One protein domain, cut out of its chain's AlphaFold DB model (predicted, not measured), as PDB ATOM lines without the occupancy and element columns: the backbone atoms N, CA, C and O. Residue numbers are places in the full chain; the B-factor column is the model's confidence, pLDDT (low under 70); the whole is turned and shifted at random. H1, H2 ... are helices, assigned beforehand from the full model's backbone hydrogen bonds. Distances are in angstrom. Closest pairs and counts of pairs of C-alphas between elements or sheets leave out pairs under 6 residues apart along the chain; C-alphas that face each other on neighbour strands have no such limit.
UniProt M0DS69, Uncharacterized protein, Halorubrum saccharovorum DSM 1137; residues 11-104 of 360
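What this domain is: This is residues 11 to 104 of the 360 residues of an uncharacterized protein of Halorubrum saccharovorum DSM 1137 (UniProt M0DS69). Start with H1, the longest helix, in a loose, open frame of three long helices: H1 leads through a turn made by the short H2 and H3 into H4, and H4 meets H5 near their ends as a V. Residues 11 to 27 of H1 stick out at one end of the longest axis, and residues 88 to 104, of which 88 to 102 belong to H5, stick out toward the other. The printed part has 94 residues with five named helices, H1 to H5 in chain order, and no named strand; the class is all helix. It is loose, with a radius of gyration of the C-alphas of 16.1 A, and spans 56 by 35 by 25 A.

Where its parts are: Find C-alpha 11 at (10.738, -5.377, 125.772); from there H1, residues 11 to 37, runs 37.9 A, with a kink of 30 degrees near residue 31. Next come H2, residues 40 to 48, and H3, residues 50 to 54. H4, residues 58 to 78, starts at C-alpha 58 at (18.628, -11.026, 90.681) and runs 30.7 A. H5, residues 83 to 102, runs 28.2 A to C-alpha 102 at (-1.826, -7.687, 74.729).

How they stand to each other: H1 touches no helix; it is apart from H2, H3, H4 and H5. H2 and H3 are close but not clearly touching, the closest C-alphas, of Ile 46 and Glu 53, being 6.2 A apart. H3 touches H4 at its residues 58 to 61 alone; the closest C-alphas, of Ala 51 and Gly 58, are 5.0 A apart. H4 and H5 only just touch, with 3 pairs of C-alphas within 8 A, and only at the corner; the closest C-alphas, of Leu 76 and Phe 83, are 6.4 A apart. They run opposite ways at a steep tilt of 44 degrees. Every O i to N i+4 pair is within hydrogen-bond range in H2, H3, H4 and H5, and 19 of 23 in H1.

The domain as a whole: The two C-alphas farthest apart, of Gln 11 and Gly 104, are 56.1 A apart. The printed part has no cut, and its four links are tight. Mean pLDDT of the printed part is 85.9; look for low confidence, under 70, at residues 11 to 15.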
ATOM      1  N   GLN A  11      11.784  -6.335 126.165       56.94
ATOM      2  CA  GLN A  11      10.738  -5.377 125.772       56.94
ATOM      3  C   GLN A  11      10.969  -4.792 124.364       56.94
ATOM      4  O   GLN A  11      10.023  -4.640 123.594       56.94
ATOM      5  N   GLN A  12      12.222  -4.488 124.008       59.91
ATOM      6  CA  GLN A  12      12.583  -3.946 122.691       59.91
ATOM      7  C   GLN A  12      12.366  -4.998 121.597       59.91
ATOM      8  O   GLN A  12      11.843  -4.691 120.528       59.91
ATOM      9  N   TYR A  13      12.694  -6.253 121.906       61.16
ATOM     10  CA  TYR A  13      12.474  -7.399 121.030       61.16
ATOM     11  C   TYR A  13      10.974  -7.684 120.801       61.16
ATOM     12  O   TYR A  13      10.554  -7.907 119.664       61.16
ATOM     13  N   SER A  14      10.138  -7.573 121.843       62.91
ATOM     14  CA  SER A  14       8.671  -7.676 121.729       62.91
ATOM     15  C   SER A  14       8.072  -6.589 120.826       62.91
ATOM     16  O   SER A  14       7.334  -6.903 119.889       62.91
ATOM     17  N   ASN A  15       8.453  -5.323 121.045       69.88
ATOM     18  CA  ASN A  15       8.008  -4.201 120.211       69.88
ATOM     19  C   ASN A  15       8.440  -4.398 118.749       69.88
ATOM     20  O   ASN A  15       7.622  -4.285 117.846       69.88
ATOM     21  N   ARG A  16       9.689  -4.817 118.511       72.94
ATOM     22  CA  ARG A  16      10.186  -5.121 117.164       72.94
ATOM     23  C   ARG A  16       9.408  -6.261 116.487       72.94
ATOM     24  O   ARG A  16       9.117  -6.159 115.296       72.94
ATOM     25  N   ARG A  17       9.047  -7.333 117.211       73.31
ATOM     26  CA  ARG A  17       8.176  -8.405 116.678       73.31
ATOM     27  C   ARG A  17       6.785  -7.846 116.300       73.31
ATOM     28  O   ARG A  17       6.226  -8.295 115.303       73.31
ATOM     29  N   GLN A  18       6.247  -6.858 117.025       75.94
ATOM     30  CA  GLN A  18       5.001  -6.161 116.653       75.94
ATOM     31  C   GLN A  18       5.171  -5.282 115.404       75.94
ATOM     32  O   GLN A  18       4.400  -5.446 114.461       75.94
ATOM     33  N   ASP A  19       6.203  -4.436 115.348       78.44
ATOM     34  CA  ASP A  19       6.491  -3.570 114.193       78.44
ATOM     35  C   ASP A  19       6.637  -4.384 112.895       78.44
ATOM     36  O   ASP A  19       6.176  -3.973 111.830       78.44
ATOM     37  N   ILE A  20       7.279  -5.558 112.971       78.12
ATOM     38  CA  ILE A  20       7.416  -6.479 111.836       78.12
ATOM     39  C   ILE A  20       6.045  -7.017 111.409       78.12
ATOM     40  O   ILE A  20       5.734  -6.956 110.223       78.12
ATOM     41  N   ARG A  21       5.199  -7.480 112.344       83.88
ATOM     42  CA  ARG A  21       3.835  -7.949 112.025       83.88
ATOM     43  C   ARG A  21       3.002  -6.868 111.342       83.88
ATOM     44  O   ARG A  21       2.396  -7.140 110.309       83.88
ATOM     45  N   GLU A  22       2.992  -5.653 111.886       84.19
ATOM     46  CA  GLU A  22       2.231  -4.530 111.324       84.19
ATOM     47  C   GLU A  22       2.731  -4.150 109.928       84.19
ATOM     48  O   GLU A  22       1.932  -3.989 109.005       84.19
ATOM     49  N   ARG A  23       4.053  -4.073 109.729       89.00
ATOM     50  CA  ARG A  23       4.641  -3.797 108.411       89.00
ATOM     51  C   ARG A  23       4.327  -4.888 107.390       89.00
ATOM     52  O   ARG A  23       4.017  -4.546 106.254       89.00
ATOM     53  N   THR A  24       4.374  -6.163 107.774       86.25
ATOM     54  CA  THR A  24       4.032  -7.281 106.880       86.25
ATOM     55  C   THR A  24       2.547  -7.269 106.518       86.25
ATOM     56  O   THR A  24       2.211  -7.379 105.343       86.25
ATOM     57  N   ALA A  25       1.653  -7.057 107.490       87.38
ATOM     58  CA  ALA A  25       0.217  -6.949 107.234       87.38
ATOM     59  C   ALA A  25      -0.114  -5.774 106.295       87.38
ATOM     60  O   ALA A  25      -0.856  -5.947 105.330       87.38
ATOM     61  N   ASN A  26       0.491  -4.604 106.523       88.88
ATOM     62  CA  ASN A  26       0.318  -3.442 105.651       88.88
ATOM     63  C   ASN A  26       0.877  -3.695 104.239       88.88
ATOM     64  O   ASN A  26       0.189  -3.401 103.268       88.88
ATOM     65  N   ALA A  27       2.051  -4.322 104.104       89.88
ATOM     66  CA  ALA A  27       2.627  -4.659 102.799       89.88
ATOM     67  C   ALA A  27       1.756  -5.641 101.987       89.88
ATOM     68  O   ALA A  27       1.682  -5.537 100.764       89.88
ATOM     69  N   LEU A  28       1.060  -6.572 102.651       89.12
ATOM     70  CA  LEU A  28       0.085  -7.454 101.996       89.12
ATOM     71  C   LEU A  28      -1.152  -6.680 101.518       89.12
ATOM     72  O   LEU A  28      -1.624  -6.899 100.403       89.12
ATOM     73  N   LEU A  29      -1.653  -5.744 102.330       89.81
ATOM     74  CA  LEU A  29      -2.767  -4.869 101.952       89.81
ATOM     75  C   LEU A  29      -2.388  -3.917 100.806       89.81
ATOM     76  O   LEU A  29      -3.216  -3.677  99.921       89.81
ATOM     77  N   ASP A  30      -1.144  -3.434 100.765       92.31
ATOM     78  CA  ASP A  30      -0.638  -2.555  99.708       92.31
ATOM     79  C   ASP A  30      -0.744  -3.197  98.316       92.31
ATOM     80  O   ASP A  30      -1.044  -2.487  97.357       92.31
ATOM     81  N   PHE A  31      -0.607  -4.522  98.170       89.38
ATOM     82  CA  PHE A  31      -0.799  -5.181  96.868       89.38
ATOM     83  C   PHE A  31      -2.196  -4.948  96.277       89.38
ATOM     84  O   PHE A  31      -2.311  -4.732  95.068       89.38
ATOM     85  N   SER A  32      -3.241  -4.893  97.114       86.75
ATOM     86  CA  SER A  32      -4.599  -4.566  96.655       86.75
ATOM     87  C   SER A  32      -4.695  -3.134  96.116       86.75
ATOM     88  O   SER A  32      -5.370  -2.888  95.119       86.75
ATOM     89  N   LEU A  33      -3.963  -2.184  96.708       87.38
ATOM     90  CA  LEU A  33      -3.896  -0.799  96.237       87.38
ATOM     91  C   LEU A  33      -3.042  -0.679  94.969       87.38
ATOM     92  O   LEU A  33      -3.414   0.045  94.040       87.38
ATOM     93  N   LEU A  34      -1.918  -1.399  94.910       89.00
ATOM     94  CA  LEU A  34      -1.002  -1.427  93.770       89.00
ATOM     95  C   LEU A  34      -1.673  -2.001  92.517       89.00
ATOM     96  O   LEU A  34      -1.459  -1.447  91.442       89.00
ATOM     97  N   GLN A  35      -2.525  -3.026  92.639       82.88
ATOM     98  CA  GLN A  35      -3.261  -3.619  91.511       82.88
ATOM     99  C   GLN A  35      -4.059  -2.573  90.710       82.88
ATOM    100  O   GLN A  35      -4.032  -2.597  89.481       82.88
ATOM    101  N   TYR A  36      -4.716  -1.626  91.391       82.88
ATOM    102  CA  TYR A  36      -5.523  -0.578  90.748       82.88
ATOM    103  C   TYR A  36      -4.772   0.741  90.512       82.88
ATOM    104  O   TYR A  36      -5.120   1.496  89.602       82.88
ATOM    105  N   SER A  37      -3.763   1.049  91.333       86.44
ATOM    106  CA  SER A  37      -3.100   2.364  91.337       86.44
ATOM    107  C   SER A  37      -1.785   2.392  90.556       86.44
ATOM    108  O   SER A  37      -1.395   3.447  90.043       86.44
ATOM    109  N   LEU A  38      -1.072   1.263  90.472       87.88
ATOM    110  CA  LEU A  38       0.241   1.202  89.840       87.88
ATOM    111  C   LEU A  38       0.097   1.090  88.321       87.88
ATOM    112  O   LEU A  38      -0.480   0.146  87.783       87.88
ATOM    113  N   ARG A  39       0.664   2.057  87.597       86.12
ATOM    114  CA  ARG A  39       0.580   2.081  86.135       86.12
ATOM    115  C   ARG A  39       1.421   0.971  85.523       86.12
ATOM    116  O   ARG A  39       2.524   0.677  85.977       86.12
ATOM    117  N   ASP A  40       0.961   0.467  84.385       85.25
ATOM    118  CA  ASP A  40       1.617  -0.577  83.592       85.25
ATOM    119  C   ASP A  40       3.118  -0.398  83.358       85.25
ATOM    120  O   ASP A  40       3.863  -1.375  83.363       85.25
ATOM    121  N   ARG A  41       3.561   0.839  83.111       86.25
ATOM    122  CA  ARG A  41       4.978   1.170  82.914       86.25
ATOM    123  C   ARG A  41       5.786   0.904  84.181       86.25
ATOM    124  O   ARG A  41       6.873   0.344  84.107       86.25
ATOM    125  N   ASP A  42       5.243   1.308  85.319       88.50
ATOM    126  CA  ASP A  42       5.921   1.257  86.608       88.50
ATOM    127  C   ASP A  42       5.902  -0.194  87.130       88.50
ATOM    128  O   ASP A  42       6.936  -0.705  87.550       88.50
ATOM    129  N   ARG A  43       4.794  -0.925  86.915       88.88
ATOM    130  CA  ARG A  43       4.725  -2.388  87.082       88.88
ATOM    131  C   ARG A  43       5.769  -3.119  86.232       88.88
ATOM    132  O   ARG A  43       6.490  -3.963  86.747       88.88
ATOM    133  N   LYS A  44       5.874  -2.806  84.932       86.94
ATOM    134  CA  LYS A  44       6.881  -3.417  84.043       86.94
ATOM    135  C   LYS A  44       8.300  -3.177  84.541       86.94
ATOM    136  O   LYS A  44       9.088  -4.111  84.526       86.94
ATOM    137  N   ARG A  45       8.604  -1.964  85.007       86.38
ATOM    138  CA  ARG A  45       9.933  -1.600  85.509       86.38
ATOM    139  C   ARG A  45      10.372  -2.491  86.679       86.38
ATOM    140  O   ARG A  45      11.474  -3.028  86.620       86.38
ATOM    141  N   ILE A  46       9.477  -2.736  87.643       86.69
ATOM    142  CA  ILE A  46       9.714  -3.654  88.776       86.69
ATOM    143  C   ILE A  46      10.101  -5.059  88.290       86.69
ATOM    144  O   ILE A  46      11.043  -5.638  88.812       86.69
ATOM    145  N   PHE A  47       9.414  -5.609  87.285       86.31
ATOM    146  CA  PHE A  47       9.663  -6.982  86.817       86.31
ATOM    147  C   PHE A  47      10.728  -7.111  85.712       86.31
ATOM    148  O   PHE A  47      11.167  -8.221  85.434       86.31
ATOM    149  N   GLN A  48      11.146  -6.013  85.073       86.31
ATOM    150  CA  GLN A  48      12.197  -6.017  84.043       86.31
ATOM    151  C   GLN A  48      13.602  -5.908  84.638       86.31
ATOM    152  O   GLN A  48      14.496  -6.624  84.195       86.31
ATOM    153  N   SER A  49      13.773  -5.055  85.652       82.50
ATOM    154  CA  SER A  49      15.036  -4.874  86.376       82.50
ATOM    155  C   SER A  49      14.816  -4.913  87.898       82.50
ATOM    156  O   SER A  49      15.134  -3.943  88.589       82.50
ATOM    157  N   PRO A  50      14.272  -6.006  88.466       78.81
ATOM    158  CA  PRO A  50      13.960  -6.067  89.897       78.81
ATOM    159  C   PRO A  50      15.185  -5.844  90.788       78.81
ATOM    160  O   PRO A  50      15.097  -5.159  91.805       78.81
ATOM    161  N   ALA A  51      16.336  -6.368  90.360       76.75
ATOM    162  CA  ALA A  51      17.633  -6.159  90.991       76.75
ATOM    163  C   ALA A  51      17.998  -4.665  91.106       76.75
ATOM    164  O   ALA A  51      18.400  -4.196  92.170       76.75
ATOM    165  N   GLU A  52      17.796  -3.893  90.032       81.69
ATOM    166  CA  GLU A  52      18.115  -2.460  89.986       81.69
ATOM    167  C   GLU A  52      17.117  -1.624  90.801       81.69
ATOM    168  O   GLU A  52      17.522  -0.694  91.496       81.69
ATOM    169  N   GLU A  53      15.821  -1.958  90.758       83.56
ATOM    170  CA  GLU A  53      14.780  -1.212  91.481       83.56
ATOM    171  C   GLU A  53      14.796  -1.464  92.996       83.56
ATOM    172  O   GLU A  53      14.543  -0.540  93.769       83.56
ATOM    173  N   ALA A  54      15.094  -2.693  93.433       79.00
ATOM    174  CA  ALA A  54      15.181  -3.038  94.854       79.00
ATOM    175  C   ALA A  54      16.605  -2.906  95.435       79.00
ATOM    176  O   ALA A  54      16.761  -2.930  96.657       79.00
ATOM    177  N   GLY A  55      17.635  -2.738  94.597       81.06
ATOM    178  CA  GLY A  55      19.036  -2.661  95.029       81.06
ATOM    179  C   GLY A  55      19.567  -3.990  95.580       81.06
ATOM    180  O   GLY A  55      20.287  -3.997  96.577       81.06
ATOM    181  N   VAL A  56      19.164  -5.099  94.956       78.88
ATOM    182  CA  VAL A  56      19.450  -6.490  95.354       78.88
ATOM    183  C   VAL A  56      19.995  -7.275  94.164       78.88
ATOM    184  O   VAL A  56      19.893  -6.830  93.023       78.88
ATOM    185  N   GLU A  57      20.549  -8.461  94.391       77.19
ATOM    186  CA  GLU A  57      20.916  -9.356  93.291       77.19
ATOM    187  C   GLU A  57      19.679 -10.030  92.672       77.19
ATOM    188  O   GLU A  57      18.643 -10.206  93.317       77.19
ATOM    189  N   GLY A  58      19.766 -10.431  91.398       75.06
ATOM    190  CA  GLY A  58      18.628 -11.026  90.681       75.06
ATOM    191  C   GLY A  58      18.094 -12.310  91.332       75.06
ATOM    192  O   GLY A  58      16.883 -12.528  91.347       75.06
ATOM    193  N   VAL A  59      18.988 -13.112  91.921       77.19
ATOM    194  CA  VAL A  59      18.653 -14.336  92.670       77.19
ATOM    195  C   VAL A  59      17.858 -14.000  93.935       77.19
ATOM    196  O   VAL A  59      16.783 -14.556  94.141       77.19
ATOM    197  N   GLN A  60      18.304 -13.000  94.708       77.12
ATOM    198  CA  GLN A  60      17.633 -12.558  95.938       77.12
ATOM    199  C   GLN A  60      16.180 -12.131  95.693       77.12
ATOM    200  O   GLN A  60      15.315 -12.350  96.541       77.12
ATOM    201  N   PHE A  61      15.876 -11.537  94.534       82.44
ATOM    202  CA  PHE A  61      14.498 -11.195  94.174       82.44
ATOM    203  C   PHE A  61      13.626 -12.436  93.923       82.44
ATOM    204  O   PHE A  61      12.475 -12.475  94.359       82.44
ATOM    205  N   GLN A  62      14.167 -13.463  93.259       81.75
ATOM    206  CA  GLN A  62      13.459 -14.726  93.023       81.75
ATOM    207  C   GLN A  62      13.221 -15.483  94.338       81.75
ATOM    208  O   GLN A  62      12.084 -15.860  94.626       81.75
ATOM    209  N   GLU A  63      14.251 -15.606  95.180       82.62
ATOM    210  CA  GLU A  63      14.144 -16.178  96.530       82.62
ATOM    211  C   GLU A  63      13.146 -15.401  97.405       82.62
ATOM    212  O   GLU A  63      12.389 -16.005  98.165       82.62
ATOM    213  N   SER A  64      13.075 -14.070  97.268       84.62
ATOM    214  CA  SER A  64      12.097 -13.235  97.985       84.62
ATOM    215  C   SER A  64      10.654 -13.525  97.557       84.62
ATOM    216  O   SER A  64       9.774 -13.615  98.414       84.62
ATOM    217  N   ILE A  65      10.394 -13.716  96.257       87.62
ATOM    218  CA  ILE A  65       9.067 -14.120  95.760       87.62
ATOM    219  C   ILE A  65       8.713 -15.522  96.266       87.62
ATOM    220  O   ILE A  65       7.605 -15.731  96.761       87.62
ATOM    221  N   GLN A  66       9.649 -16.472  96.196       86.38
ATOM    222  CA  GLN A  66       9.440 -17.829  96.704       86.38
ATOM    223  C   GLN A  66       9.150 -17.829  98.213       86.38
ATOM    224  O   GLN A  66       8.205 -18.481  98.655       86.38
ATOM    225  N   SER A  67       9.900 -17.048  98.992       84.44
ATOM    226  CA  SER A  67       9.711 -16.893 100.440       84.44
ATOM    227  C   SER A  67       8.360 -16.260 100.780       84.44
ATOM    228  O   SER A  67       7.677 -16.718 101.694       84.44
ATOM    229  N   MET A  68       7.931 -15.248 100.016       89.75
ATOM    230  CA  MET A  68       6.608 -14.632 100.150       89.75
ATOM    231  C   MET A  68       5.487 -15.648  99.891       89.75
ATOM    232  O   MET A  68       4.538 -15.721 100.673       89.75
ATOM    233  N   LEU A  69       5.595 -16.446  98.821       91.44
ATOM    234  CA  LEU A  69       4.615 -17.484  98.487       91.44
ATOM    235  C   LEU A  69       4.578 -18.593  99.547       91.44
ATOM    236  O   LEU A  69       3.494 -18.947 100.002       91.44
ATOM    237  N   TYR A  70       5.741 -19.079  99.991       88.19
ATOM    238  CA  TYR A  70       5.868 -20.066 101.068       88.19
ATOM    239  C   TYR A  70       5.198 -19.589 102.362       88.19
ATOM    240  O   TYR A  70       4.332 -20.277 102.903       88.19
ATOM    241  N   TRP A  71       5.552 -18.389 102.830       88.56
ATOM    242  CA  TRP A  71       5.028 -17.829 104.076       88.56
ATOM    243  C   TRP A  71       3.514 -17.587 103.999       88.56
ATOM    244  O   TRP A  71       2.781 -17.896 104.939       88.56
ATOM    245  N   THR A  72       3.030 -17.104 102.850       91.00
ATOM    246  CA  THR A  72       1.597 -16.882 102.605       91.00
ATOM    247  C   THR A  72       0.822 -18.202 102.555       91.00
ATOM    248  O   THR A  72      -0.236 -18.306 103.172       91.00
ATOM    249  N   TYR A  73       1.349 -19.226 101.872       91.44
ATOM    250  CA  TYR A  73       0.748 -20.561 101.822       91.44
ATOM    251  C   TYR A  73       0.657 -21.188 103.215       91.44
ATOM    252  O   TYR A  73      -0.416 -21.638 103.614       91.44
ATOM    253  N   LEU A  74       1.759 -21.166 103.973       89.19
ATOM    254  CA  LEU A  74       1.820 -21.708 105.328       89.19
ATOM    255  C   LEU A  74       0.816 -21.006 106.253       89.19
ATOM    256  O   LEU A  74      -0.052 -21.670 106.816       89.19
ATOM    257  N   GLY A  75       0.862 -19.672 106.338       88.19
ATOM    258  CA  GLY A  75      -0.024 -18.906 107.219       88.19
ATOM    259  C   GLY A  75      -1.509 -19.053 106.867       88.19
ATOM    260  O   GLY A  75      -2.348 -19.181 107.760       88.19
ATOM    261  N   LEU A  76      -1.861 -19.107 105.577       92.44
ATOM    262  CA  LEU A  76      -3.245 -19.362 105.163       92.44
ATOM    263  C   LEU A  76      -3.688 -20.795 105.496       92.44
ATOM    264  O   LEU A  76      -4.811 -20.984 105.963       92.44
ATOM    265  N   LYS A  77      -2.806 -21.791 105.335       89.12
ATOM    266  CA  LYS A  77      -3.078 -23.201 105.658       89.12
ATOM    267  C   LYS A  77      -3.251 -23.433 107.162       89.12
ATOM    268  O   LYS A  77      -4.194 -24.115 107.560       89.12
ATOM    269  N   GLU A  78      -2.411 -22.821 107.997       88.25
ATOM    270  CA  GLU A  78      -2.528 -22.845 109.465       88.25
ATOM    271  C   GLU A  78      -3.875 -22.286 109.943       88.25
ATOM    272  O   GLU A  78      -4.541 -22.886 110.789       88.25
ATOM    273  N   GLN A  79      -4.312 -21.168 109.355       92.06
ATOM    274  CA  GLN A  79      -5.590 -20.520 109.667       92.06
ATOM    275  C   GLN A  79      -6.790 -21.115 108.898       92.06
ATOM    276  O   GLN A  79      -7.912 -20.627 109.036       92.06
ATOM    277  N   ARG A  80      -6.581 -22.195 108.129       91.19
ATOM    278  CA  ARG A  80      -7.599 -22.922 107.343       91.19
ATOM    279  C   ARG A  80      -8.345 -22.068 106.306       91.19
ATOM    280  O   ARG A  80      -9.529 -22.293 106.053       91.19
ATOM    281  N   TYR A  81      -7.661 -21.105 105.695       93.50
ATOM    282  CA  TYR A  81      -8.169 -20.398 104.522       93.50
ATOM    283  C   TYR A  81      -8.037 -21.246 103.250       93.50
ATOM    284  O   TYR A  81      -7.133 -22.068 103.109       93.50
ATOM    285  N   ASP A  82      -8.933 -20.990 102.298       91.69
ATOM    286  CA  ASP A  82      -8.923 -21.567 100.954       91.69
ATOM    287  C   ASP A  82      -7.822 -20.918 100.092       91.69
ATOM    288  O   ASP A  82      -8.054 -19.939  99.383       91.69
ATOM    289  N   PHE A  83      -6.592 -21.426 100.205       92.69
ATOM    290  CA  PHE A  83      -5.466 -20.951  99.395       92.69
ATOM    291  C   PHE A  83      -5.652 -21.254  97.903       92.69
ATOM    292  O   PHE A  83      -5.336 -20.408  97.069       92.69
ATOM    293  N   GLU A  84      -6.167 -22.440  97.571       92.81
ATOM    294  CA  GLU A  84      -6.384 -22.884  96.192       92.81
ATOM    295  C   GLU A  84      -7.332 -21.926  95.463       92.81
ATOM    296  O   GLU A  84      -6.956 -21.334  94.452       92.81
ATOM    297  N   GLY A  85      -8.519 -21.681  96.024       94.00
ATOM    298  CA  GLY A  85      -9.507 -20.777  95.445       94.00
ATOM    299  C   GLY A  85      -9.049 -19.318  95.381       94.00
ATOM    300  O   GLY A  85      -9.504 -18.580  94.505       94.00
ATOM    301  N   LEU A  86      -8.137 -18.882  96.259       94.31
ATOM    302  CA  LEU A  86      -7.492 -17.568  96.155       94.31
ATOM    303  C   LEU A  86      -6.474 -17.522  95.004       94.31
ATOM    304  O   LEU A  86      -6.503 -16.581  94.210       94.31
ATOM    305  N   LEU A  87      -5.607 -18.533  94.889       94.31
ATOM    306  CA  LEU A  87      -4.570 -18.602  93.859       94.31
ATOM    307  C   LEU A  87      -5.168 -18.760  92.453       94.31
ATOM    308  O   LEU A  87      -4.801 -18.012  91.549       94.31
ATOM    309  N   VAL A  88      -6.127 -19.678  92.286       95.31
ATOM    310  CA  VAL A  88      -6.851 -19.919  91.025       95.31
ATOM    311  C   VAL A  88      -7.486 -18.626  90.514       95.31
ATOM    312  O   VAL A  88      -7.237 -18.230  89.376       95.31
ATOM    313  N   ARG A  89      -8.220 -17.899  91.370       94.00
ATOM    314  CA  ARG A  89      -8.838 -16.613  90.997       94.00
ATOM    315  C   ARG A  89      -7.803 -15.554  90.625       94.00
ATOM    316  O   ARG A  89      -7.992 -14.858  89.632       94.00
ATOM    317  N   ALA A  90      -6.716 -15.440  91.389       94.12
ATOM    318  CA  ALA A  90      -5.668 -14.458  91.122       94.12
ATOM    319  C   ALA A  90      -4.978 -14.700  89.766       94.12
ATOM    320  O   ALA A  90      -4.751 -13.748  89.016       94.12
ATOM    321  N   ILE A  91      -4.691 -15.962  89.425       95.38
ATOM    322  CA  ILE A  91      -4.114 -16.340  88.127       95.38
ATOM    323  C   ILE A  91      -5.131 -16.110  87.003       95.38
ATOM    324  O   ILE A  91      -4.796 -15.481  86.001       95.38
ATOM    325  N   GLU A  92      -6.386 -16.538  87.171       95.31
ATOM    326  CA  GLU A  92      -7.445 -16.303  86.182       95.31
ATOM    327  C   GLU A  92      -7.650 -14.814  85.862       95.31
ATOM    328  O   GLU A  92      -7.810 -14.452  84.695       95.31
ATOM    329  N   GLU A  93      -7.685 -13.945  86.876       93.12
ATOM    330  CA  GLU A  93      -7.817 -12.495  86.686       93.12
ATOM    331  C   GLU A  93      -6.587 -11.908  85.984       93.12
ATOM    332  O   GLU A  93      -6.736 -11.134  85.033       93.12
ATOM    333  N   ALA A  94      -5.381 -12.320  86.387       93.38
ATOM    334  CA  ALA A  94      -4.136 -11.877  85.768       93.38
ATOM    335  C   ALA A  94      -4.046 -12.271  84.283       93.38
ATOM    336  O   ALA A  94      -3.681 -11.429  83.458       93.38
ATOM    337  N   GLU A  95      -4.427 -13.501  83.929       94.81
ATOM    338  CA  GLU A  95      -4.454 -13.989  82.545       94.81
ATOM    339  C   GLU A  95      -5.567 -13.324  81.715       94.81
ATOM    340  O   GLU A  95      -5.323 -12.903  80.580       94.81
ATOM    341  N   LYS A  96      -6.768 -13.107  82.286       94.00
ATOM    342  CA  LYS A  96      -7.848 -12.323  81.642       94.00
ATOM    343  C   LYS A  96      -7.358 -10.928  81.272       94.00
ATOM    344  O   LYS A  96      -7.558 -10.481  80.140       94.00
ATOM    345  N   ASP A  97      -6.702 -10.240  82.201       90.75
ATOM    346  CA  ASP A  97      -6.202  -8.886  81.973       90.75
ATOM    347  C   ASP A  97      -4.956  -8.848  81.080       90.75
ATOM    348  O   ASP A  97      -4.788  -7.896  80.311       90.75
ATOM    349  N   PHE A  98      -4.114  -9.884  81.098       91.81
ATOM    350  CA  PHE A  98      -3.021 -10.038  80.141       91.81
ATOM    351  C   PHE A  98      -3.560 -10.176  78.709       91.81
ATOM    352  O   PHE A  98      -3.175  -9.396  77.832       91.81
ATOM    353  N   ALA A  99      -4.504 -11.094  78.482       93.44
ATOM    354  CA  ALA A  99      -5.084 -11.349  77.166       93.44
ATOM    355  C   ALA A  99      -5.830 -10.127  76.605       93.44
ATOM    356  O   ALA A  99      -5.564  -9.699  75.475       93.44
ATOM    357  N   ARG A 100      -6.677  -9.480  77.419       91.38
ATOM    358  CA  ARG A 100      -7.368  -8.228  77.052       91.38
ATOM    359  C   ARG A 100      -6.402  -7.132  76.613       91.38
ATOM    360  O   ARG A 100      -6.708  -6.363  75.707       91.38
ATOM    361  N   LYS A 101      -5.249  -7.033  77.272       88.56
ATOM    362  CA  LYS A 101      -4.299  -5.933  77.091       88.56
ATOM    363  C   LYS A 101      -3.307  -6.148  75.950       88.56
ATOM    364  O   LYS A 101      -2.922  -5.170  75.311       88.56
ATOM    365  N   TYR A 102      -2.856  -7.381  75.727       89.88
ATOM    366  CA  TYR A 102      -1.826  -7.687  74.729       89.88
ATOM    367  C   TYR A 102      -2.372  -8.316  73.447       89.88
ATOM    368  O   TYR A 102      -1.775  -8.107  72.392       89.88
ATOM    369  N   PHE A 103      -3.506  -9.016  73.516       91.12
ATOM    370  CA  PHE A 103      -4.160  -9.628  72.354       91.12
ATOM    371  C   PHE A 103      -5.477  -8.929  71.985       91.12
ATOM    372  O   PHE A 103      -5.892  -8.976  70.831       91.12
ATOM    373  N   GLY A 104      -6.105  -8.207  72.922       90.31
ATOM    374  CA  GLY A 104      -7.404  -7.557  72.699       90.31
ATOM    375  C   GLY A 104      -8.589  -8.522  72.796       90.31
ATOM    376  O   GLY A 104      -9.700  -8.181  72.396       90.31
TER     377      GLY A 104